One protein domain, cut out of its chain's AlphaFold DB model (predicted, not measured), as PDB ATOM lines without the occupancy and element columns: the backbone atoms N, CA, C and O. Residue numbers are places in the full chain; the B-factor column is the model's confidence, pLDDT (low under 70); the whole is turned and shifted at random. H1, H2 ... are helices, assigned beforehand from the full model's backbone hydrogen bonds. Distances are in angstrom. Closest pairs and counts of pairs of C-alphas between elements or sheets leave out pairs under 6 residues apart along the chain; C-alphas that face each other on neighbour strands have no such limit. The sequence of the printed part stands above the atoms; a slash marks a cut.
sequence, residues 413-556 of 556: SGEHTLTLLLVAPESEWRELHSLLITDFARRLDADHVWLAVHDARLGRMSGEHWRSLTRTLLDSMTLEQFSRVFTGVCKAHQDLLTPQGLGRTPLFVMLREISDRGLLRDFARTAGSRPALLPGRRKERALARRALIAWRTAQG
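This is residues 413 to 556 of the 556 residues of the protein "ATP or GTP-binding protein" of Streptomyces hygroscopicus subsp. limoneus (UniProt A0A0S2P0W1). The longest helix, H8, forms a hairpin with H7 on one side; H4 and H6 pack on H8, H3 packs on H6, and H1 packs on H3 at the far side. Two long loops, residues 413 to 428 and 444 to 455, run side by side at residues 416 to 417 and 449 to 450. The printed part has 144 residues with eight named helices, H1 to H8 in order, and no named strand: all helix. It is compact, with a radius of gyration of the C-alphas of 14.6 A and spans of 37 by 36 by 27 A.

Find C-alpha 538 at (-76.867, 19.746, 25.749); from there H8 runs 26.3 A to residue 555. H7 is residues 520 to 528, H6 506 to 516, H5 499 to 502 and H4 479 to 492, 19.9 A. H3 is residues 463 to 476, 20.0 A, and H2 456 to 460. H1, residues 429 to 443, 21.2 A, begins at C-alpha 429, (-87.446, 33.360, -4.282).

Start at the hubs, H6 and H8, which touch four helices each. Look at Thr 487 and Ala 544, the closest C-alphas of H4 and H8, 5.5 A apart; residues 486 to 491 of H4 alone touch H8, about perpendicular at 89 degrees. H7 and H8 touch as a hairpin at a shallow tilt of 27 degrees, closest at C-alphas 528 and 545, 6.6 A. H5 touches H8, closest at C-alphas 499 and 550, 4.3 A. H6 touches H3 at a steep tilt of 56 degrees, closest at C-alphas 510 and 470, 5.8 A. H3 touches H1, closest at C-alphas 476 and 438, 5.8 A; H1 and H8 are apart. H2 touches no helix. Every O i to N i+4 pair is within hydrogen-bond range in H1, H3, H4, H6, H7 and H8; H2 has 0 of 1, but 2 of 2 O i to N i+3 pairs, and H5 is too short for an i+4 pair.

Ser 413 and Gly 556 hold the two C-alphas farthest apart, 43.5 A. The printed part has no cut, and the link from H1 to H2 is long. Read residues 413 to 461 and 528 to 537 with care: their pLDDT is under 70.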
ATOM      1  N   SER A 413     -63.122  19.261  12.423       40.53
ATOM      2  CA  SER A 413     -63.168  18.624  11.106       40.53
ATOM      3  C   SER A 413     -64.505  17.899  10.903       40.53
ATOM      4  O   SER A 413     -64.951  17.158  11.778       40.53
ATOM      5  N   GLY A 414     -65.149  18.124   9.753       42.75
ATOM      6  CA  GLY A 414     -66.307  17.341   9.294       42.75
ATOM      7  C   GLY A 414     -67.698  17.986   9.397       42.75
ATOM      8  O   GLY A 414     -68.672  17.314   9.076       42.75
ATOM      9  N   GLU A 415     -67.845  19.251   9.810       40.78
ATOM     10  CA  GLU A 415     -69.154  19.937   9.799       40.78
ATOM     11  C   GLU A 415     -69.322  20.807   8.536       40.78
ATOM     12  O   GLU A 415     -68.509  21.691   8.273       40.78
ATOM     13  N   HIS A 416     -70.384  20.572   7.750       40.34
ATOM     14  CA  HIS A 416     -70.706  21.375   6.563       40.34
ATOM     15  C   HIS A 416     -71.706  22.472   6.910       40.34
ATOM     16  O   HIS A 416     -72.788  22.178   7.417       40.34
ATOM     17  N   THR A 417     -71.355  23.724   6.612       38.28
ATOM     18  CA  THR A 417     -72.240  24.881   6.773       38.28
ATOM     19  C   THR A 417     -72.802  25.293   5.417       38.28
ATOM     20  O   THR A 417     -72.058  25.743   4.551       38.28
ATOM     21  N   LEU A 418     -74.117  25.167   5.227       40.00
ATOM     22  CA  LEU A 418     -74.792  25.755   4.069       40.00
ATOM     23  C   LEU A 418     -75.069  27.239   4.356       40.00
ATOM     24  O   LEU A 418     -76.004  27.559   5.091       40.00
ATOM     25  N   THR A 419     -74.275  28.143   3.781       40.22
ATOM     26  CA  THR A 419     -74.613  29.574   3.774       40.22
ATOM     27  C   THR A 419     -75.449  29.856   2.531       40.22
ATOM     28  O   THR A 419     -74.945  29.803   1.418       40.22
ATOM     29  N   LEU A 420     -76.734  30.149   2.696       41.84
ATOM     30  CA  LEU A 420     -77.569  30.637   1.599       41.84
ATOM     31  C   LEU A 420     -77.281  32.135   1.422       41.84
ATOM     32  O   LEU A 420     -77.757  32.948   2.211       41.84
ATOM     33  N   LEU A 421     -76.457  32.500   0.436       35.31
ATOM     34  CA  LEU A 421     -76.253  33.901   0.058       35.31
ATOM     35  C   LEU A 421     -77.507  34.401  -0.674       35.31
ATOM     36  O   LEU A 421     -77.770  34.038  -1.817       35.31
ATOM     37  N   LEU A 422     -78.303  35.220   0.012       37.16
ATOM     38  CA  LEU A 422     -79.506  35.853  -0.532       37.16
ATOM     39  C   LEU A 422     -79.107  37.074  -1.382       37.16
ATOM     40  O   LEU A 422     -78.904  38.157  -0.825       37.16
ATOM     41  N   VAL A 423     -78.968  36.913  -2.705       33.88
ATOM     42  CA  VAL A 423     -78.486  37.982  -3.618       33.88
ATOM     43  C   VAL A 423     -79.601  38.674  -4.447       33.88
ATOM     44  O   VAL A 423     -79.376  39.775  -4.933       33.88
ATOM     45  N   ALA A 424     -80.835  38.149  -4.522       35.53
ATOM     46  CA  ALA A 424     -81.911  38.671  -5.401       35.53
ATOM     47  C   ALA A 424     -83.180  39.193  -4.658       35.53
ATOM     48  O   ALA A 424     -83.382  38.822  -3.496       35.53
ATOM     49  N   PRO A 425     -84.042  40.039  -5.280       43.03
ATOM     50  CA  PRO A 425     -85.243  40.636  -4.658       43.03
ATOM     51  C   PRO A 425     -86.395  39.651  -4.334       43.03
ATOM     52  O   PRO A 425     -86.533  38.591  -4.932       43.03
ATOM     53  N   GLU A 426     -87.240  40.024  -3.357       46.69
ATOM     54  CA  GLU A 426     -88.131  39.147  -2.558       46.69
ATOM     55  C   GLU A 426     -89.188  38.301  -3.301       46.69
ATOM     56  O   GLU A 426     -89.613  37.282  -2.756       46.69
ATOM     57  N   SER A 427     -89.647  38.681  -4.497       44.25
ATOM     58  CA  SER A 427     -90.781  38.017  -5.171       44.25
ATOM     59  C   SER A 427     -90.404  36.762  -5.963       44.25
ATOM     60  O   SER A 427     -91.255  35.913  -6.209       44.25
ATOM     61  N   GLU A 428     -89.132  36.618  -6.318       46.22
ATOM     62  CA  GLU A 428     -88.622  35.581  -7.228       46.22
ATOM     63  C   GLU A 428     -88.068  34.336  -6.494       46.22
ATOM     64  O   GLU A 428     -87.663  33.348  -7.102       46.22
ATOM     65  N   TRP A 429     -88.110  34.342  -5.155       56.88
ATOM     66  CA  TRP A 429     -87.446  33.360  -4.282       56.88
ATOM     67  C   TRP A 429     -88.201  32.044  -4.025       56.88
ATOM     68  O   TRP A 429     -87.606  31.103  -3.495       56.88
ATOM     69  N   ARG A 430     -89.499  31.936  -4.336       50.84
ATOM     70  CA  ARG A 430     -90.318  30.787  -3.880       50.84
ATOM     71  C   ARG A 430     -89.945  29.466  -4.551       50.84
ATOM     72  O   ARG A 430     -89.830  28.453  -3.862       50.84
ATOM     73  N   GLU A 431     -89.741  29.474  -5.863       48.81
ATOM     74  CA  GLU A 431     -89.491  28.249  -6.630       48.81
ATOM     75  C   GLU A 431     -88.034  27.803  -6.547       48.81
ATOM     76  O   GLU A 431     -87.768  26.631  -6.284       48.81
ATOM     77  N   LEU A 432     -87.088  28.739  -6.656       45.31
ATOM     78  CA  LEU A 432     -85.661  28.419  -6.700       45.31
ATOM     79  C   LEU A 432     -85.137  27.923  -5.341       45.31
ATOM     80  O   LEU A 432     -84.363  26.971  -5.277       45.31
ATOM     81  N   HIS A 433     -85.640  28.484  -4.239       53.66
ATOM     82  CA  HIS A 433     -85.322  28.017  -2.889       53.66
ATOM     83  C   HIS A 433     -85.923  26.642  -2.601       53.66
ATOM     84  O   HIS A 433     -85.261  25.790  -2.016       53.66
ATOM     85  N   SER A 434     -87.163  26.403  -3.045       49.75
ATOM     86  CA  SER A 434     -87.799  25.098  -2.891       49.75
ATOM     87  C   SER A 434     -87.068  24.038  -3.716       49.75
ATOM     88  O   SER A 434     -86.791  22.964  -3.194       49.75
ATOM     89  N   LEU A 435     -86.682  24.344  -4.957       49.53
ATOM     90  CA  LEU A 435     -85.924  23.443  -5.828       49.53
ATOM     91  C   LEU A 435     -84.536  23.130  -5.265       49.53
ATOM     92  O   LEU A 435     -84.204  21.956  -5.129       49.53
ATOM     93  N   LEU A 436     -83.760  24.144  -4.868       51.97
ATOM     94  CA  LEU A 436     -82.414  23.936  -4.330       51.97
ATOM     95  C   LEU A 436     -82.432  23.196  -2.998       51.97
ATOM     96  O   LEU A 436     -81.636  22.288  -2.803       51.97
ATOM     97  N   ILE A 437     -83.357  23.522  -2.096       53.50
ATOM     98  CA  ILE A 437     -83.445  22.852  -0.796       53.50
ATOM     99  C   ILE A 437     -83.992  21.437  -0.938       53.50
ATOM    100  O   ILE A 437     -83.488  20.541  -0.274       53.50
ATOM    101  N   THR A 438     -84.965  21.207  -1.823       48.59
ATOM    102  CA  THR A 438     -85.484  19.857  -2.093       48.59
ATOM    103  C   THR A 438     -84.420  18.975  -2.737       48.59
ATOM    104  O   THR A 438     -84.261  17.824  -2.335       48.59
ATOM    105  N   ASP A 439     -83.691  19.493  -3.726       48.47
ATOM    106  CA  ASP A 439     -82.639  18.743  -4.415       48.47
ATOM    107  C   ASP A 439     -81.450  18.473  -3.481       48.47
ATOM    108  O   ASP A 439     -80.940  17.357  -3.435       48.47
ATOM    109  N   PHE A 440     -81.071  19.453  -2.656       50.03
ATOM    110  CA  PHE A 440     -79.986  19.334  -1.679       50.03
ATOM    111  C   PHE A 440     -80.345  18.409  -0.502       50.03
ATOM    112  O   PHE A 440     -79.529  17.581  -0.100       50.03
ATOM    113  N   ALA A 441     -81.574  18.490   0.024       48.38
ATOM    114  CA  ALA A 441     -82.060  17.638   1.112       48.38
ATOM    115  C   ALA A 441     -82.235  16.170   0.694       48.38
ATOM    116  O   ALA A 441     -81.991  15.278   1.501       48.38
ATOM    117  N   ARG A 442     -82.615  15.906  -0.565       50.44
ATOM    118  CA  ARG A 442     -82.754  14.537  -1.092       50.44
ATOM    119  C   ARG A 442     -81.417  13.839  -1.362       50.44
ATOM    120  O   ARG A 442     -81.406  12.615  -1.439       50.44
ATOM    121  N   ARG A 443     -80.323  14.583  -1.572       45.75
ATOM    122  CA  ARG A 443     -79.065  14.045  -2.131       45.75
ATOM    123  C   ARG A 443     -77.918  13.864  -1.130       45.75
ATOM    124  O   ARG A 443     -76.960  13.177  -1.468       45.75
ATOM    125  N   LEU A 444     -77.983  14.438   0.075       44.72
ATOM    126  CA  LEU A 444     -76.943  14.270   1.103       44.72
ATOM    127  C   LEU A 444     -77.335  13.224   2.150       44.72
ATOM    128  O   LEU A 444     -78.389  13.335   2.776       44.72
ATOM    129  N   ASP A 445     -76.440  12.264   2.399       49.00
ATOM    130  CA  ASP A 445     -76.534  11.386   3.565       49.00
ATOM    131  C   ASP A 445     -76.336  12.238   4.832       49.00
ATOM    132  O   ASP A 445     -75.342  12.951   5.005       49.00
ATOM    133  N   ALA A 446     -77.375  12.309   5.658       48.16
ATOM    134  CA  ALA A 446     -77.703  13.526   6.402       48.16
ATOM    135  C   ALA A 446     -76.984  13.695   7.747       48.16
ATOM    136  O   ALA A 446     -77.349  14.552   8.564       48.16
ATOM    137  N   ASP A 447     -75.952  12.895   7.994       42.97
ATOM    138  CA  ASP A 447     -75.293  12.862   9.292       42.97
ATOM    139  C   ASP A 447     -74.466  14.118   9.600       42.97
ATOM    140  O   ASP A 447     -74.223  14.417  10.772       42.97
ATOM    141  N   HIS A 448     -74.157  14.938   8.588       43.84
ATOM    142  CA  HIS A 448     -73.275  16.105   8.732       43.84
ATOM    143  C   HIS A 448     -73.849  17.439   8.227       43.84
ATOM    144  O   HIS A 448     -73.122  18.433   8.176       43.84
ATOM    145  N   VAL A 449     -75.142  17.503   7.880       44.56
ATOM    146  CA  VAL A 449     -75.757  18.747   7.389       44.56
ATOM    147  C   VAL A 449     -76.087  19.680   8.555       44.56
ATOM    148  O   VAL A 449     -77.016  19.442   9.330       44.56
ATOM    149  N   TRP A 450     -75.340  20.778   8.650       44.16
ATOM    150  CA  TRP A 450     -75.672  21.922   9.488       44.16
ATOM    151  C   TRP A 450     -76.137  23.082   8.608       44.16
ATOM    152  O   TRP A 450     -75.358  23.703   7.886       44.16
ATOM    153  N   LEU A 451     -77.418  23.436   8.709       46.38
ATOM    154  CA  LEU A 451     -77.872  24.744   8.247       46.38
ATOM    155  C   LEU A 451     -77.426  25.775   9.298       46.38
ATOM    156  O   LEU A 451     -78.123  26.011  10.288       46.38
ATOM    157  N   ALA A 452     -76.235  26.357   9.131       41.56
ATOM    158  CA  ALA A 452     -75.864  27.547   9.887       41.56
ATOM    159  C   ALA A 452     -76.451  28.759   9.159       41.56
ATOM    160  O   ALA A 452     -75.897  29.342   8.233       41.56
ATOM    161  N   VAL A 453     -77.660  29.073   9.585       45.84
ATOM    162  CA  VAL A 453     -78.516  30.133   9.079       45.84
ATOM    163  C   VAL A 453     -77.983  31.462   9.636       45.84
ATOM    164  O   VAL A 453     -78.465  31.960  10.648       45.84
ATOM    165  N   HIS A 454     -76.889  31.969   9.056       40.72
ATOM    166  CA  HIS A 454     -76.124  33.108   9.592       40.72
ATOM    167  C   HIS A 454     -76.465  34.473   8.977       40.72
ATOM    168  O   HIS A 454     -75.845  35.473   9.338       40.72
ATOM    169  N   ASP A 455     -77.452  34.556   8.086       45.34
ATOM    170  CA  ASP A 455     -77.762  35.813   7.408       45.34
ATOM    171  C   ASP A 455     -78.764  36.676   8.202       45.34
ATOM    172  O   ASP A 455     -79.903  36.279   8.461       45.34
ATOM    173  N   ALA A 456     -78.362  37.909   8.533       48.66
ATOM    174  CA  ALA A 456     -79.226  38.939   9.115       48.66
ATOM    175  C   ALA A 456     -80.465  39.250   8.244       48.66
ATOM    176  O   ALA A 456     -81.471  39.758   8.747       48.66
ATOM    177  N   ARG A 457     -80.426  38.929   6.944       47.56
ATOM    178  CA  ARG A 457     -81.539  39.089   5.994       47.56
ATOM    179  C   ARG A 457     -82.652  38.062   6.183       47.56
ATOM    180  O   ARG A 457     -83.777  38.323   5.779       47.56
ATOM    181  N   LEU A 458     -82.409  36.942   6.859       53.66
ATOM    182  CA  LEU A 458     -83.460  35.962   7.162       53.66
ATOM    183  C   LEU A 458     -84.470  36.471   8.192       53.66
ATOM    184  O   LEU A 458     -85.632  36.067   8.175       53.66
ATOM    185  N   GLY A 459     -84.056  37.429   9.029       56.75
ATOM    186  CA  GLY A 459     -84.976  38.223   9.843       56.75
ATOM    187  C   GLY A 459     -85.928  39.094   9.012       56.75
ATOM    188  O   GLY A 459     -86.904  39.597   9.558       56.75
ATOM    189  N   ARG A 460     -85.667  39.265   7.707       59.50
ATOM    190  CA  ARG A 460     -86.530  39.987   6.760       59.50
ATOM    191  C   ARG A 460     -87.445  39.063   5.954       59.50
ATOM    192  O   ARG A 460     -88.376  39.556   5.331       59.50
ATOM    193  N   MET A 461     -87.237  37.742   5.979       66.94
ATOM    194  CA  MET A 461     -88.154  36.816   5.311       66.94
ATOM    195  C   MET A 461     -89.553  36.927   5.920       66.94
ATOM    196  O   MET A 461     -89.736  36.788   7.132       66.94
ATOM    197  N   SER A 462     -90.551  37.122   5.059       79.25
ATOM    198  CA  SER A 462     -91.951  37.118   5.466       79.25
ATOM    199  C   SER A 462     -92.350  35.771   6.088       79.25
ATOM    200  O   SER A 462     -91.755  34.719   5.824       79.25
ATOM    201  N   GLY A 463     -93.417  35.778   6.891       81.69
ATOM    202  CA  GLY A 463     -93.971  34.542   7.447       81.69
ATOM    203  C   GLY A 463     -94.441  33.549   6.374       81.69
ATOM    204  O   GLY A 463     -94.451  32.348   6.618       81.69
ATOM    205  N   GLU A 464     -94.792  34.016   5.172       79.44
ATOM    206  CA  GLU A 464     -95.160  33.143   4.054       79.44
ATOM    207  C   GLU A 464     -93.940  32.403   3.488       79.44
ATOM    208  O   GLU A 464     -94.015  31.199   3.241       79.44
ATOM    209  N   HIS A 465     -92.794  33.084   3.377       75.25
ATOM    210  CA  HIS A 465     -91.546  32.465   2.926       75.25
ATOM    211  C   HIS A 465     -91.071  31.380   3.898       75.25
ATOM    212  O   HIS A 465     -90.727  30.277   3.472       75.25
ATOM    213  N   TRP A 466     -91.139  31.643   5.207       82.81
ATOM    214  CA  TRP A 466     -90.830  30.634   6.223       82.81
ATOM    215  C   TRP A 466     -91.790  29.448   6.200       82.81
ATOM    216  O   TRP A 466     -91.361  28.312   6.401       82.81
ATOM    217  N   ARG A 467     -93.075  29.682   5.917       84.94
ATOM    218  CA  ARG A 467     -94.063  28.606   5.799       84.94
ATOM    219  C   ARG A 467     -93.760  27.709   4.604       84.94
ATOM    220  O   ARG A 467     -93.716  26.494   4.764       84.94
ATOM    221  N   SER A 468     -93.501  28.304   3.440       79.19
ATOM    222  CA  SER A 468     -93.143  27.568   2.222       79.19
ATOM    223  C   SER A 468     -91.878  26.738   2.427       79.19
ATOM    224  O   SER A 468     -91.894  25.536   2.186       79.19
ATOM    225  N   LEU A 469     -90.816  27.350   2.962       78.88
ATOM    226  CA  LEU A 469     -89.573  26.654   3.290       78.88
ATOM    227  C   LEU A 469     -89.819  25.482   4.253       78.88
ATOM    228  O   LEU A 469     -89.316  24.385   4.035       78.88
ATOM    229  N   THR A 470     -90.603  25.702   5.311       84.94
ATOM    230  CA  THR A 470     -90.892  24.654   6.297       84.94
ATOM    231  C   THR A 470     -91.608  23.469   5.661       84.94
ATOM    232  O   THR A 470     -91.245  22.333   5.948       84.94
ATOM    233  N   ARG A 471     -92.588  23.717   4.782       86.31
ATOM    234  CA  ARG A 471     -93.287  22.656   4.039       86.31
ATOM    235  C   ARG A 471     -92.317  21.833   3.223       86.31
ATOM    236  O   ARG A 471     -92.235  20.630   3.430       86.31
ATOM    237  N   THR A 472     -91.529  22.504   2.388       77.19
ATOM    238  CA  THR A 472     -90.536  21.854   1.539       77.19
ATOM    239  C   THR A 472     -89.557  21.013   2.358       77.19
ATOM    240  O   THR A 472     -89.288  19.867   2.008       77.19
ATOM    241  N   LEU A 473     -89.055  21.541   3.480       81.81
ATOM    242  CA  LEU A 473     -88.154  20.800   4.364       81.81
ATOM    243  C   LEU A 473     -88.840  19.581   4.992       81.81
ATOM    244  O   LEU A 473     -88.259  18.504   5.007       81.81
ATOM    245  N   LEU A 474     -90.074  19.720   5.479       85.50
ATOM    246  CA  LEU A 474     -90.833  18.600   6.046       85.50
ATOM    247  C   LEU A 474     -91.203  17.538   4.998       85.50
ATOM    248  O   LEU A 474     -91.336  16.373   5.354       85.50
ATOM    249  N   ASP A 475     -91.365  17.928   3.732       83.19
ATOM    250  CA  ASP A 475     -91.650  17.018   2.613       83.19
ATOM    251  C   ASP A 475     -90.393  16.302   2.091       83.19
ATOM    252  O   ASP A 475     -90.498  15.254   1.453       83.19
ATOM    253  N   SER A 476     -89.204  16.859   2.336       72.38
ATOM    254  CA  SER A 476     -87.932  16.352   1.800       72.38
ATOM    255  C   SER A 476     -87.003  15.727   2.839       72.38
ATOM    256  O   SER A 476     -86.059  15.044   2.448       72.38
ATOM    257  N   MET A 477     -87.254  15.927   4.135       82.25
ATOM    258  CA  MET A 477     -86.380  15.485   5.224       82.25
ATOM    259  C   MET A 477     -87.109  14.627   6.259       82.25
ATOM    260  O   MET A 477     -88.306  14.772   6.503       82.25
ATOM    261  N   THR A 478     -86.360  13.774   6.960       87.06
ATOM    262  CA  THR A 478     -86.868  13.095   8.159       87.06
ATOM    263  C   THR A 478     -87.062  14.094   9.306       87.06
ATOM    264  O   THR A 478     -86.398  15.132   9.380       87.06
ATOM    265  N   LEU A 479     -87.933  13.772  10.271       87.44
ATOM    266  CA  LEU A 479     -88.126  14.613  11.464       87.44
ATOM    267  C   LEU A 479     -86.827  14.820  12.260       87.44
ATOM    268  O   LEU A 479     -86.667  15.853  12.910       87.44
ATOM    269  N   GLU A 480     -85.899  13.862  12.210       83.81
ATOM    270  CA  GLU A 480     -84.594  13.996  12.855       83.81
ATOM    271  C   GLU A 480     -83.741  15.059  12.162       83.81
ATOM    272  O   GLU A 480     -83.246  15.976  12.819       83.81
ATOM    273  N   GLN A 481     -83.626  14.989  10.839       78.44
ATOM    274  CA  GLN A 481     -82.902  15.968  10.031       78.44
ATOM    275  C   GLN A 481     -83.499  17.370  10.204       78.44
ATOM    276  O   GLN A 481     -82.789  18.327  10.521       78.44
ATOM    277  N   PHE A 482     -84.827  17.473  10.119       85.62
ATOM    278  CA  PHE A 482     -85.543  18.725  10.336       85.62
ATOM    279  C   PHE A 482     -85.310  19.287  11.752       85.62
ATOM    280  O   PHE A 482     -85.146  20.497  11.925       85.62
ATOM    281  N   SER A 483     -85.209  18.433  12.780       86.38
ATOM    282  CA  SER A 483     -84.909  18.872  14.153       86.38
ATOM    283  C   SER A 483     -83.541  19.540  14.295       86.38
ATOM    284  O   SER A 483     -83.397  20.472  15.092       86.38
ATOM    285  N   ARG A 484     -82.551  19.132  13.491       79.31
ATOM    286  CA  ARG A 484     -81.221  19.758  13.464       79.31
ATOM    287  C   ARG A 484     -81.310  21.172  12.884       79.31
ATOM    288  O   ARG A 484     -80.832  22.113  13.519       79.31
ATOM    289  N   VAL A 485     -82.020  21.338  11.763       80.31
ATOM    290  CA  VAL A 485     -82.292  22.654  11.147       80.31
ATOM    291  C   VAL A 485     -83.030  23.568  12.127       80.31
ATOM    292  O   VAL A 485     -82.579  24.679  12.409       80.31
ATOM    293  N   PHE A 486     -84.115  23.074  12.726       87.06
ATOM    294  CA  PHE A 486     -84.901  23.809  13.718       87.06
ATOM    295  C   PHE A 486     -84.054  24.285  14.907       87.06
ATOM    296  O   PHE A 486     -84.203  25.408  15.390       87.06
ATOM    297  N   THR A 487     -83.124  23.449  15.368       83.38
ATOM    298  CA  THR A 487     -82.245  23.777  16.494       83.38
ATOM    299  C   THR A 487     -81.208  24.846  16.131       83.38
ATOM    300  O   THR A 487     -80.916  25.715  16.956       83.38
ATOM    301  N   GLY A 488     -80.715  24.848  14.888       78.19
ATOM    302  CA  GLY A 488     -79.904  25.940  14.340       78.19
ATOM    303  C   GLY A 488     -80.646  27.280  14.371       78.19
ATOM    304  O   GLY A 488     -80.117  28.266  14.886       78.19
ATOM    305  N   VAL A 489     -81.915  27.296  13.944       82.12
ATOM    306  CA  VAL A 489     -82.775  28.495  14.006       82.12
ATOM    307  C   VAL A 489     -83.030  28.925  15.459       82.12
ATOM    308  O   VAL A 489     -82.969  30.113  15.777       82.12
ATOM    309  N   CYS A 490     -83.230  27.976  16.382       84.44
ATOM    310  CA  CYS A 490     -83.357  28.277  17.814       84.44
ATOM    311  C   CYS A 490     -82.109  28.957  18.387       84.44
ATOM    312  O   CYS A 490     -82.227  29.827  19.246       84.44
ATOM    313  N   LYS A 491     -80.917  28.569  17.928       81.88
ATOM    314  CA  LYS A 491     -79.648  29.177  18.341       81.88
ATOM    315  C   LYS A 491     -79.496  30.597  17.802       81.88
ATOM    316  O   LYS A 491     -79.096  31.474  18.562       81.88
ATOM    317  N   ALA A 492     -79.872  30.834  16.546       76.19
ATOM    318  CA  ALA A 492     -79.857  32.169  15.944       76.19
ATOM    319  C   ALA A 492     -80.812  33.153  16.651       76.19
ATOM    320  O   ALA A 492     -80.510  34.337  16.754       76.19
ATOM    321  N   HIS A 493     -81.930  32.658  17.194       83.75
ATOM    322  CA  HIS A 493     -82.948  33.465  17.879       83.75
ATOM    323  C   HIS A 493     -83.046  33.192  19.387       83.75
ATOM    324  O   HIS A 493     -84.107  33.387  19.982       83.75
ATOM    325  N   GLN A 494     -81.961  32.740  20.024       88.69
ATOM    326  CA  GLN A 494     -81.987  32.276  21.420       88.69
ATOM    327  C   GLN A 494     -82.515  33.322  22.422       88.69
ATOM    328  O   GLN A 494     -83.167  32.956  23.407       88.69
ATOM    329  N   ASP A 495     -82.293  34.610  22.145       86.94
ATOM    330  CA  ASP A 495     -82.714  35.731  22.996       86.94
ATOM    331  C   ASP A 495     -84.221  36.019  22.891       86.94
ATOM    332  O   ASP A 495     -84.811  36.627  23.781       86.94
ATOM    333  N   LEU A 496     -84.871  35.524  21.832       86.25
ATOM    334  CA  LEU A 496     -86.297  35.708  21.555       86.25
ATOM    335  C   LEU A 496     -87.141  34.469  21.895       86.25
ATOM    336  O   LEU A 496     -88.341  34.452  21.628       86.25
ATOM    337  N   LEU A 497     -86.549  33.439  22.518       88.19
ATOM    338  CA  LEU A 497     -87.240  32.212  22.945       88.19
ATOM    339  C   LEU A 497     -88.067  32.419  24.227       88.19
ATOM    340  O   LEU A 497     -87.875  31.729  25.233       88.19
ATOM    341  N   THR A 498     -88.978  33.387  24.190       90.00
ATOM    342  CA  THR A 498     -90.004  33.659  25.205       90.00
ATOM    343  C   THR A 498     -91.387  33.582  24.550       90.00
ATOM    344  O   THR A 498     -91.479  33.760  23.336       90.00
ATOM    345  N   PRO A 499     -92.482  33.342  25.300       89.19
ATOM    346  CA  PRO A 499     -93.821  33.247  24.707       89.19
ATOM    347  C   PRO A 499     -94.206  34.473  23.860       89.19
ATOM    348  O   PRO A 499     -94.792  34.333  22.793       89.19
ATOM    349  N   GLN A 500     -93.810  35.673  24.297       88.12
ATOM    350  CA  GLN A 500     -94.075  36.933  23.591       88.12
ATOM    351  C   GLN A 500     -93.090  37.189  22.436       88.12
ATOM    352  O   GLN A 500     -93.465  37.766  21.416       88.12
ATOM    353  N   GLY A 501     -91.830  36.764  22.578       87.31
ATOM    354  CA  GLY A 501     -90.790  36.941  21.563       87.31
ATOM    355  C   GLY A 501     -90.926  35.977  20.386       87.31
ATOM    356  O   GLY A 501     -90.646  36.358  19.251       87.31
ATOM    357  N   LEU A 502     -91.424  34.760  20.629       88.50
ATOM    358  CA  LEU A 502     -91.454  33.691  19.632       88.50
ATOM    359  C   LEU A 502     -92.287  34.059  18.399       88.50
ATOM    360  O   LEU A 502     -91.883  33.737  17.286       88.50
ATOM    361  N   GLY A 503     -93.397  34.785  18.570       86.62
ATOM    362  CA  GLY A 503     -94.243  35.249  17.461       86.62
ATOM    363  C   GLY A 503     -93.532  36.182  16.471       86.62
ATOM    364  O   GLY A 503     -93.989  36.334  15.344       86.62
ATOM    365  N   ARG A 504     -92.394  36.770  16.864       85.31
ATOM    366  CA  ARG A 504     -91.532  37.596  16.000       85.31
ATOM    367  C   ARG A 504     -90.408  36.798  15.342       85.31
ATOM    368  O   ARG A 504     -89.555  37.379  14.680       85.31
ATOM    369  N   THR A 505     -90.373  35.487  15.560       85.94
ATOM    370  CA  THR A 505     -89.330  34.607  15.038       85.94
ATOM    371  C   THR A 505     -89.890  33.657  13.981       85.94
ATOM    372  O   THR A 505     -91.062  33.271  14.041       85.94
ATOM    373  N   PRO A 506     -89.030  33.180  13.071       84.44
ATOM    374  CA  PRO A 506     -89.350  32.091  12.148       84.44
ATOM    375  C   PRO A 506     -89.913  30.833  12.818       84.44
ATOM    376  O   PRO A 506     -90.744  30.127  12.249       84.44
ATOM    377  N   LEU A 507     -89.482  30.565  14.055       90.44
ATOM    378  CA  LEU A 507     -89.819  29.355  14.803       90.44
ATOM    379  C   LEU A 507     -91.321  29.216  15.035       90.44
ATOM    380  O   LEU A 507     -91.827  28.099  15.057       90.44
ATOM    381  N   PHE A 508     -92.047  30.329  15.173       92.75
ATOM    382  CA  PHE A 508     -93.498  30.288  15.327       92.75
ATOM    383  C   PHE A 508     -94.186  29.745  14.072       92.75
ATOM    384  O   PHE A 508     -95.077  28.903  14.172       92.75
ATOM    385  N   VAL A 509     -93.743  30.189  12.892       91.94
ATOM    386  CA  VAL A 509     -94.258  29.708  11.606       91.94
ATOM    387  C   VAL A 509     -93.893  28.242  11.400       91.94
ATOM    388  O   VAL A 509     -94.758  27.457  11.020       91.94
ATOM    389  N   MET A 510     -92.647  27.866  11.715       92.75
ATOM    390  CA  MET A 510     -92.191  26.480  11.610       92.75
ATOM    391  C   MET A 510     -93.033  25.548  12.492       92.75
ATOM    392  O   MET A 510     -93.567  24.552  12.014       92.75
ATOM    393  N   LEU A 511     -93.202  25.888  13.775       94.38
ATOM    394  CA  LEU A 511     -93.972  25.083  14.727       94.38
ATOM    395  C   LEU A 511     -95.459  25.025  14.382       94.38
ATOM    396  O   LEU A 511     -96.078  23.979  14.566       94.38
ATOM    397  N   ARG A 512     -96.023  26.116  13.850       94.62
ATOM    398  CA  ARG A 512     -97.398  26.124  13.348       94.62
ATOM    399  C   ARG A 512     -97.569  25.140  12.196       94.62
ATOM    400  O   ARG A 512     -98.469  24.322  12.260       94.62
ATOM    401  N   GLU A 513     -96.680  25.144  11.208       95.44
ATOM    402  CA  GLU A 513     -96.770  24.215  10.074       95.44
ATOM    403  C   GLU A 513     -96.585  22.744  10.507       95.44
ATOM    404  O   GLU A 513     -97.305  21.862  10.047       95.44
ATOM    405  N   ILE A 514     -95.677  22.470  11.451       94.38
ATOM    406  CA  ILE A 514     -95.517  21.130  12.048       94.38
ATOM    407  C   ILE A 514     -96.799  20.698  12.779       94.38
ATOM    408  O   ILE A 514     -97.195  19.532  12.706       94.38
ATOM    409  N   SER A 515     -97.436  21.627  13.499       95.00
ATOM    410  CA  SER A 515     -98.701  21.392  14.199       95.00
ATOM    411  C   SER A 515     -99.853  21.151  13.227       95.00
ATOM    412  O   SER A 515    -100.596  20.191  13.414       95.00
ATOM    413  N   ASP A 516     -99.970  21.966  12.179       94.94
ATOM    414  CA  ASP A 516    -101.005  21.858  11.144       94.94
ATOM    415  C   ASP A 516    -100.919  20.506  10.407       94.94
ATOM    416  O   ASP A 516    -101.936  19.948  10.003       94.94
ATOM    417  N   ARG A 517     -99.716  19.921  10.308       94.69
ATOM    418  CA  ARG A 517     -99.475  18.572   9.757       94.69
ATOM    419  C   ARG A 517     -99.646  17.429  10.767       94.69
ATOM    420  O   ARG A 517     -99.428  16.272  10.419       94.69
ATOM    421  N   GLY A 518     -99.978  17.720  12.025       95.56
ATOM    422  CA  GLY A 518    -100.119  16.710  13.081       95.56
ATOM    423  C   GLY A 518     -98.800  16.073  13.544       95.56
ATOM    424  O   GLY A 518     -98.818  15.112  14.311       95.56
ATOM    425  N   LEU A 519     -97.648  16.612  13.133       95.12
ATOM    426  CA  LEU A 519     -96.320  16.045  13.407       95.12
ATOM    427  C   LEU A 519     -95.720  16.522  14.736       95.12
ATOM    428  O   LEU A 519     -94.656  16.060  15.141       95.12
ATOM    429  N   LEU A 520     -96.380  17.444  15.442       93.44
ATOM    430  CA  LEU A 520     -95.801  18.132  16.598       93.44
ATOM    431  C   LEU A 520     -95.396  17.191  17.735       93.44
ATOM    432  O   LEU A 520     -94.357  17.399  18.359       93.44
ATOM    433  N   ARG A 521     -96.191  16.153  18.016       91.50
ATOM    434  CA  ARG A 521     -95.891  15.197  19.093       91.50
ATOM    435  C   ARG A 521     -94.633  14.390  18.785       91.50
ATOM    436  O   ARG A 521     -93.782  14.235  19.662       91.50
ATOM    437  N   ASP A 522     -94.521  13.900  17.557       92.38
ATOM    438  CA  ASP A 522     -93.375  13.111  17.118       92.38
ATOM    439  C   ASP A 522     -92.145  13.997  16.947       92.38
ATOM    440  O   ASP A 522     -91.075  13.631  17.413       92.38
ATOM    441  N   PHE A 523     -92.308  15.219  16.437       91.81
ATOM    442  CA  PHE A 523     -91.247  16.217  16.391       91.81
ATOM    443  C   PHE A 523     -90.729  16.578  17.789       91.81
ATOM    444  O   PHE A 523     -89.524  16.563  18.018       91.81
ATOM    445  N   ALA A 524     -91.613  16.850  18.754       89.69
ATOM    446  CA  ALA A 524     -91.223  17.144  20.132       89.69
ATOM    447  C   ALA A 524     -90.548  15.940  20.803       89.69
ATOM    448  O   ALA A 524     -89.624  16.119  21.600       89.69
ATOM    449  N   ARG A 525     -90.968  14.712  20.462       88.25
ATOM    450  CA  ARG A 525     -90.276  13.490  20.883       88.25
ATOM    451  C   ARG A 525     -88.895  13.415  20.242       88.25
ATOM    452  O   ARG A 525     -87.942  13.176  20.960       88.25
ATOM    453  N   THR A 526     -88.739  13.666  18.952       87.44
ATOM    454  CA  THR A 526     -87.439  13.614  18.266       87.44
ATOM    455  C   THR A 526     -86.487  14.708  18.754       87.44
ATOM    456  O   THR A 526     -85.368  14.409  19.156       87.44
ATOM    457  N   ALA A 527     -86.951  15.955  18.853       83.19
ATOM    458  CA  ALA A 527     -86.171  17.083  19.363       83.19
ATOM    459  C   ALA A 527     -85.877  16.987  20.878       83.19
ATOM    460  O   ALA A 527     -84.885  17.543  21.357       83.19
ATOM    461  N   GLY A 528     -86.742  16.309  21.646       69.50
ATOM    462  CA  GLY A 528     -86.663  16.209  23.108       69.50
ATOM    463  C   GLY A 528     -86.161  14.872  23.670       69.50
ATOM    464  O   GLY A 528     -85.778  14.817  24.841       69.50
ATOM    465  N   SER A 529     -86.161  13.793  22.887       64.00
ATOM    466  CA  SER A 529     -85.761  12.456  23.340       64.00
ATOM    467  C   SER A 529     -84.254  12.366  23.591       64.00
ATOM    468  O   SER A 529     -83.435  13.107  23.045       64.00
ATOM    469  N   ARG A 530     -83.877  11.429  24.468       58.59
ATOM    470  CA  ARG A 530     -82.506  10.927  24.601       58.59
ATOM    471  C   ARG A 530     -82.341   9.704  23.683       58.59
ATOM    472  O   ARG A 530     -82.638   8.606  24.143       58.59
ATOM    473  N   PRO A 531     -81.809   9.854  22.460       50.09
ATOM    474  CA  PRO A 531     -81.033   8.776  21.868       50.09
ATOM    475  C   PRO A 531     -79.607   9.240  21.546       50.09
ATOM    476  O   PRO A 531     -79.276  10.426  21.560       50.09
ATOM    477  N   ALA A 532     -78.747   8.252  21.340       42.59
ATOM    478  CA  ALA A 532     -77.292   8.244  21.458       42.59
ATOM    479  C   ALA A 532     -76.484   9.140  20.493       42.59
ATOM    480  O   ALA A 532     -75.259   9.085  20.518       42.59
ATOM    481  N   LEU A 533     -77.111   9.973  19.662       44.34
ATOM    482  CA  LEU A 533     -76.457  10.471  18.444       44.34
ATOM    483  C   LEU A 533     -75.651  11.772  18.603       44.34
ATOM    484  O   LEU A 533     -74.825  12.072  17.752       44.34
ATOM    485  N   LEU A 534     -75.799  12.529  19.704       50.53
ATOM    486  CA  LEU A 534     -74.994  13.743  19.953       50.53
ATOM    487  C   LEU A 534     -74.675  13.952  21.454       50.53
ATOM    488  O   LEU A 534     -75.253  14.835  22.112       50.53
ATOM    489  N   PRO A 535     -73.739  13.175  22.038       49.31
ATOM    490  CA  PRO A 535     -73.337  13.305  23.444       49.31
ATOM    491  C   PRO A 535     -72.793  14.701  23.828       49.31
ATOM    492  O   PRO A 535     -72.820  15.060  25.005       49.31
ATOM    493  N   GLY A 536     -72.409  15.543  22.860       59.09
ATOM    494  CA  GLY A 536     -71.877  16.894  23.100       59.09
ATOM    495  C   GLY A 536     -72.885  18.054  23.140       59.09
ATOM    496  O   GLY A 536     -72.515  19.156  23.537       59.09
ATOM    497  N   ARG A 537     -74.158  17.870  22.751       67.62
ATOM    498  CA  ARG A 537     -75.051  19.013  22.426       67.62
ATOM    499  C   ARG A 537     -76.203  19.222  23.414       67.62
ATOM    500  O   ARG A 537     -77.383  19.147  23.076       67.62
ATOM    501  N   ARG A 538     -75.870  19.454  24.689       76.62
ATOM    502  CA  ARG A 538     -76.867  19.746  25.749       76.62
ATOM    503  C   ARG A 538     -77.512  21.132  25.602       76.62
ATOM    504  O   ARG A 538     -78.706  21.265  25.848       76.62
ATOM    505  N   LYS A 539     -76.738  22.146  25.190       80.00
ATOM    506  CA  LYS A 539     -77.210  23.539  25.053       80.00
ATOM    507  C   LYS A 539     -78.272  23.684  23.958       80.00
ATOM    508  O   LYS A 539     -79.313  24.284  24.180       80.00
ATOM    509  N   GLU A 540     -78.040  23.059  22.815       78.56
ATOM    510  CA  GLU A 540     -78.939  23.060  21.657       78.56
ATOM    511  C   GLU A 540     -80.297  22.413  21.948       78.56
ATOM    512  O   GLU A 540     -81.341  23.002  21.679       78.56
ATOM    513  N   ARG A 541     -80.301  21.264  22.634       81.88
ATOM    514  CA  ARG A 541     -81.540  20.630  23.112       81.88
ATOM    515  C   ARG A 541     -82.315  21.513  24.085       81.88
ATOM    516  O   ARG A 541     -83.542  21.553  24.042       81.88
ATOM    517  N   ALA A 542     -81.612  22.232  24.960       85.44
ATOM    518  CA  ALA A 542     -82.254  23.174  25.869       85.44
ATOM    519  C   ALA A 542     -82.926  24.327  25.103       85.44
ATOM    520  O   ALA A 542     -84.016  24.741  25.489       85.44
ATOM    521  N   LEU A 543     -82.332  24.800  24.002       86.94
ATOM    522  CA  LEU A 543     -82.922  25.831  23.143       86.94
ATOM    523  C   LEU A 543     -84.169  25.323  22.407       86.94
ATOM    524  O   LEU A 543     -85.216  25.958  22.506       86.94
ATOM    525  N   ALA A 544     -84.104  24.153  21.765       87.31
ATOM    526  CA  ALA A 544     -85.268  23.560  21.102       87.31
ATOM    527  C   ALA A 544     -86.423  23.312  22.093       87.31
ATOM    528  O   ALA A 544     -87.577  23.650  21.821       87.31
ATOM    529  N   ARG A 545     -86.112  22.810  23.299       90.06
ATOM    530  CA  ARG A 545     -87.102  22.628  24.370       90.06
ATOM    531  C   ARG A 545     -87.696  23.958  24.842       90.06
ATOM    532  O   ARG A 545     -88.901  24.023  25.059       90.06
ATOM    533  N   ARG A 546     -86.884  25.011  24.992       90.12
ATOM    534  CA  ARG A 546     -87.364  26.360  25.341       90.12
ATOM    535  C   ARG A 546     -88.305  26.914  24.274       90.12
ATOM    536  O   ARG A 546     -89.351  27.435  24.641       90.12
ATOM    537  N   ALA A 547     -87.981  26.747  22.992       90.12
ATOM    538  CA  ALA A 547     -88.845  27.159  21.887       90.12
ATOM    539  C   ALA A 547     -90.199  26.426  21.912       90.12
ATOM    540  O   ALA A 547     -91.242  27.067  21.827       90.12
ATOM    541  N   LEU A 548     -90.195  25.101  22.114       91.00
ATOM    542  CA  LEU A 548     -91.416  24.289  22.214       91.00
ATOM    543  C   LEU A 548     -92.287  24.672  23.421       91.00
ATOM    544  O   LEU A 548     -93.508  24.746  23.298       91.00
ATOM    545  N   ILE A 549     -91.674  24.933  24.582       91.44
ATOM    546  CA  ILE A 549     -92.394  25.401  25.776       91.44
ATOM    547  C   ILE A 549     -92.993  26.785  25.517       91.44
ATOM    548  O   ILE A 549     -94.180  26.977  25.755       91.44
ATOM    549  N   ALA A 550     -92.198  27.723  24.991       90.19
ATOM    550  CA  ALA A 550     -92.656  29.072  24.676       90.19
ATOM    551  C   ALA A 550     -93.825  29.062  23.684       90.19
ATOM    552  O   ALA A 550     -94.790  29.796  23.876       90.19
ATOM    553  N   TRP A 551     -93.766  28.198  22.667       92.81
ATOM    554  CA  TRP A 551     -94.843  28.028  21.696       92.81
ATOM    555  C   TRP A 551     -96.114  27.495  22.341       92.81
ATOM    556  O   TRP A 551     -97.174  28.072  22.134       92.81
ATOM    557  N   ARG A 552     -96.008  26.446  23.170       91.75
ATOM    558  CA  ARG A 552     -97.160  25.888  23.887       91.75
ATOM    559  C   ARG A 552     -97.810  26.950  24.768       91.75
ATOM    560  O   ARG A 552     -98.996  27.179  24.638       91.75
ATOM    561  N   THR A 553     -97.026  27.652  25.585       91.56
ATOM    562  CA  THR A 553     -97.535  28.726  26.451       91.56
ATOM    563  C   THR A 553     -98.182  29.871  25.664       91.56
ATOM    564  O   THR A 553     -99.115  30.489  26.161       91.56
ATOM    565  N   ALA A 554     -97.712  30.166  24.448       87.75
ATOM    566  CA  ALA A 554     -98.303  31.198  23.598       87.75
ATOM    567  C   ALA A 554     -99.656  30.792  22.977       87.75
ATOM    568  O   ALA A 554    -100.406  31.674  22.566       87.75
ATOM    569  N   GLN A 555     -99.971  29.493  22.899       88.56
ATOM    570  CA  GLN A 555    -101.247  28.984  22.374       88.56
ATOM    571  C   GLN A 555    -102.339  28.840  23.453       88.56
ATOM    572  O   GLN A 555    -103.486  28.566  23.105       88.56
ATOM    573  N   GLY A 556    -101.998  29.050  24.731       85.50
ATOM    574  CA  GLY A 556    -102.853  28.728  25.883       85.50
ATOM    575  C   GLY A 556    -102.689  27.282  26.330       85.50
ATOM    576  O   GLY A 556    -103.658  26.753  26.914       85.50
TER     577      GLY A 556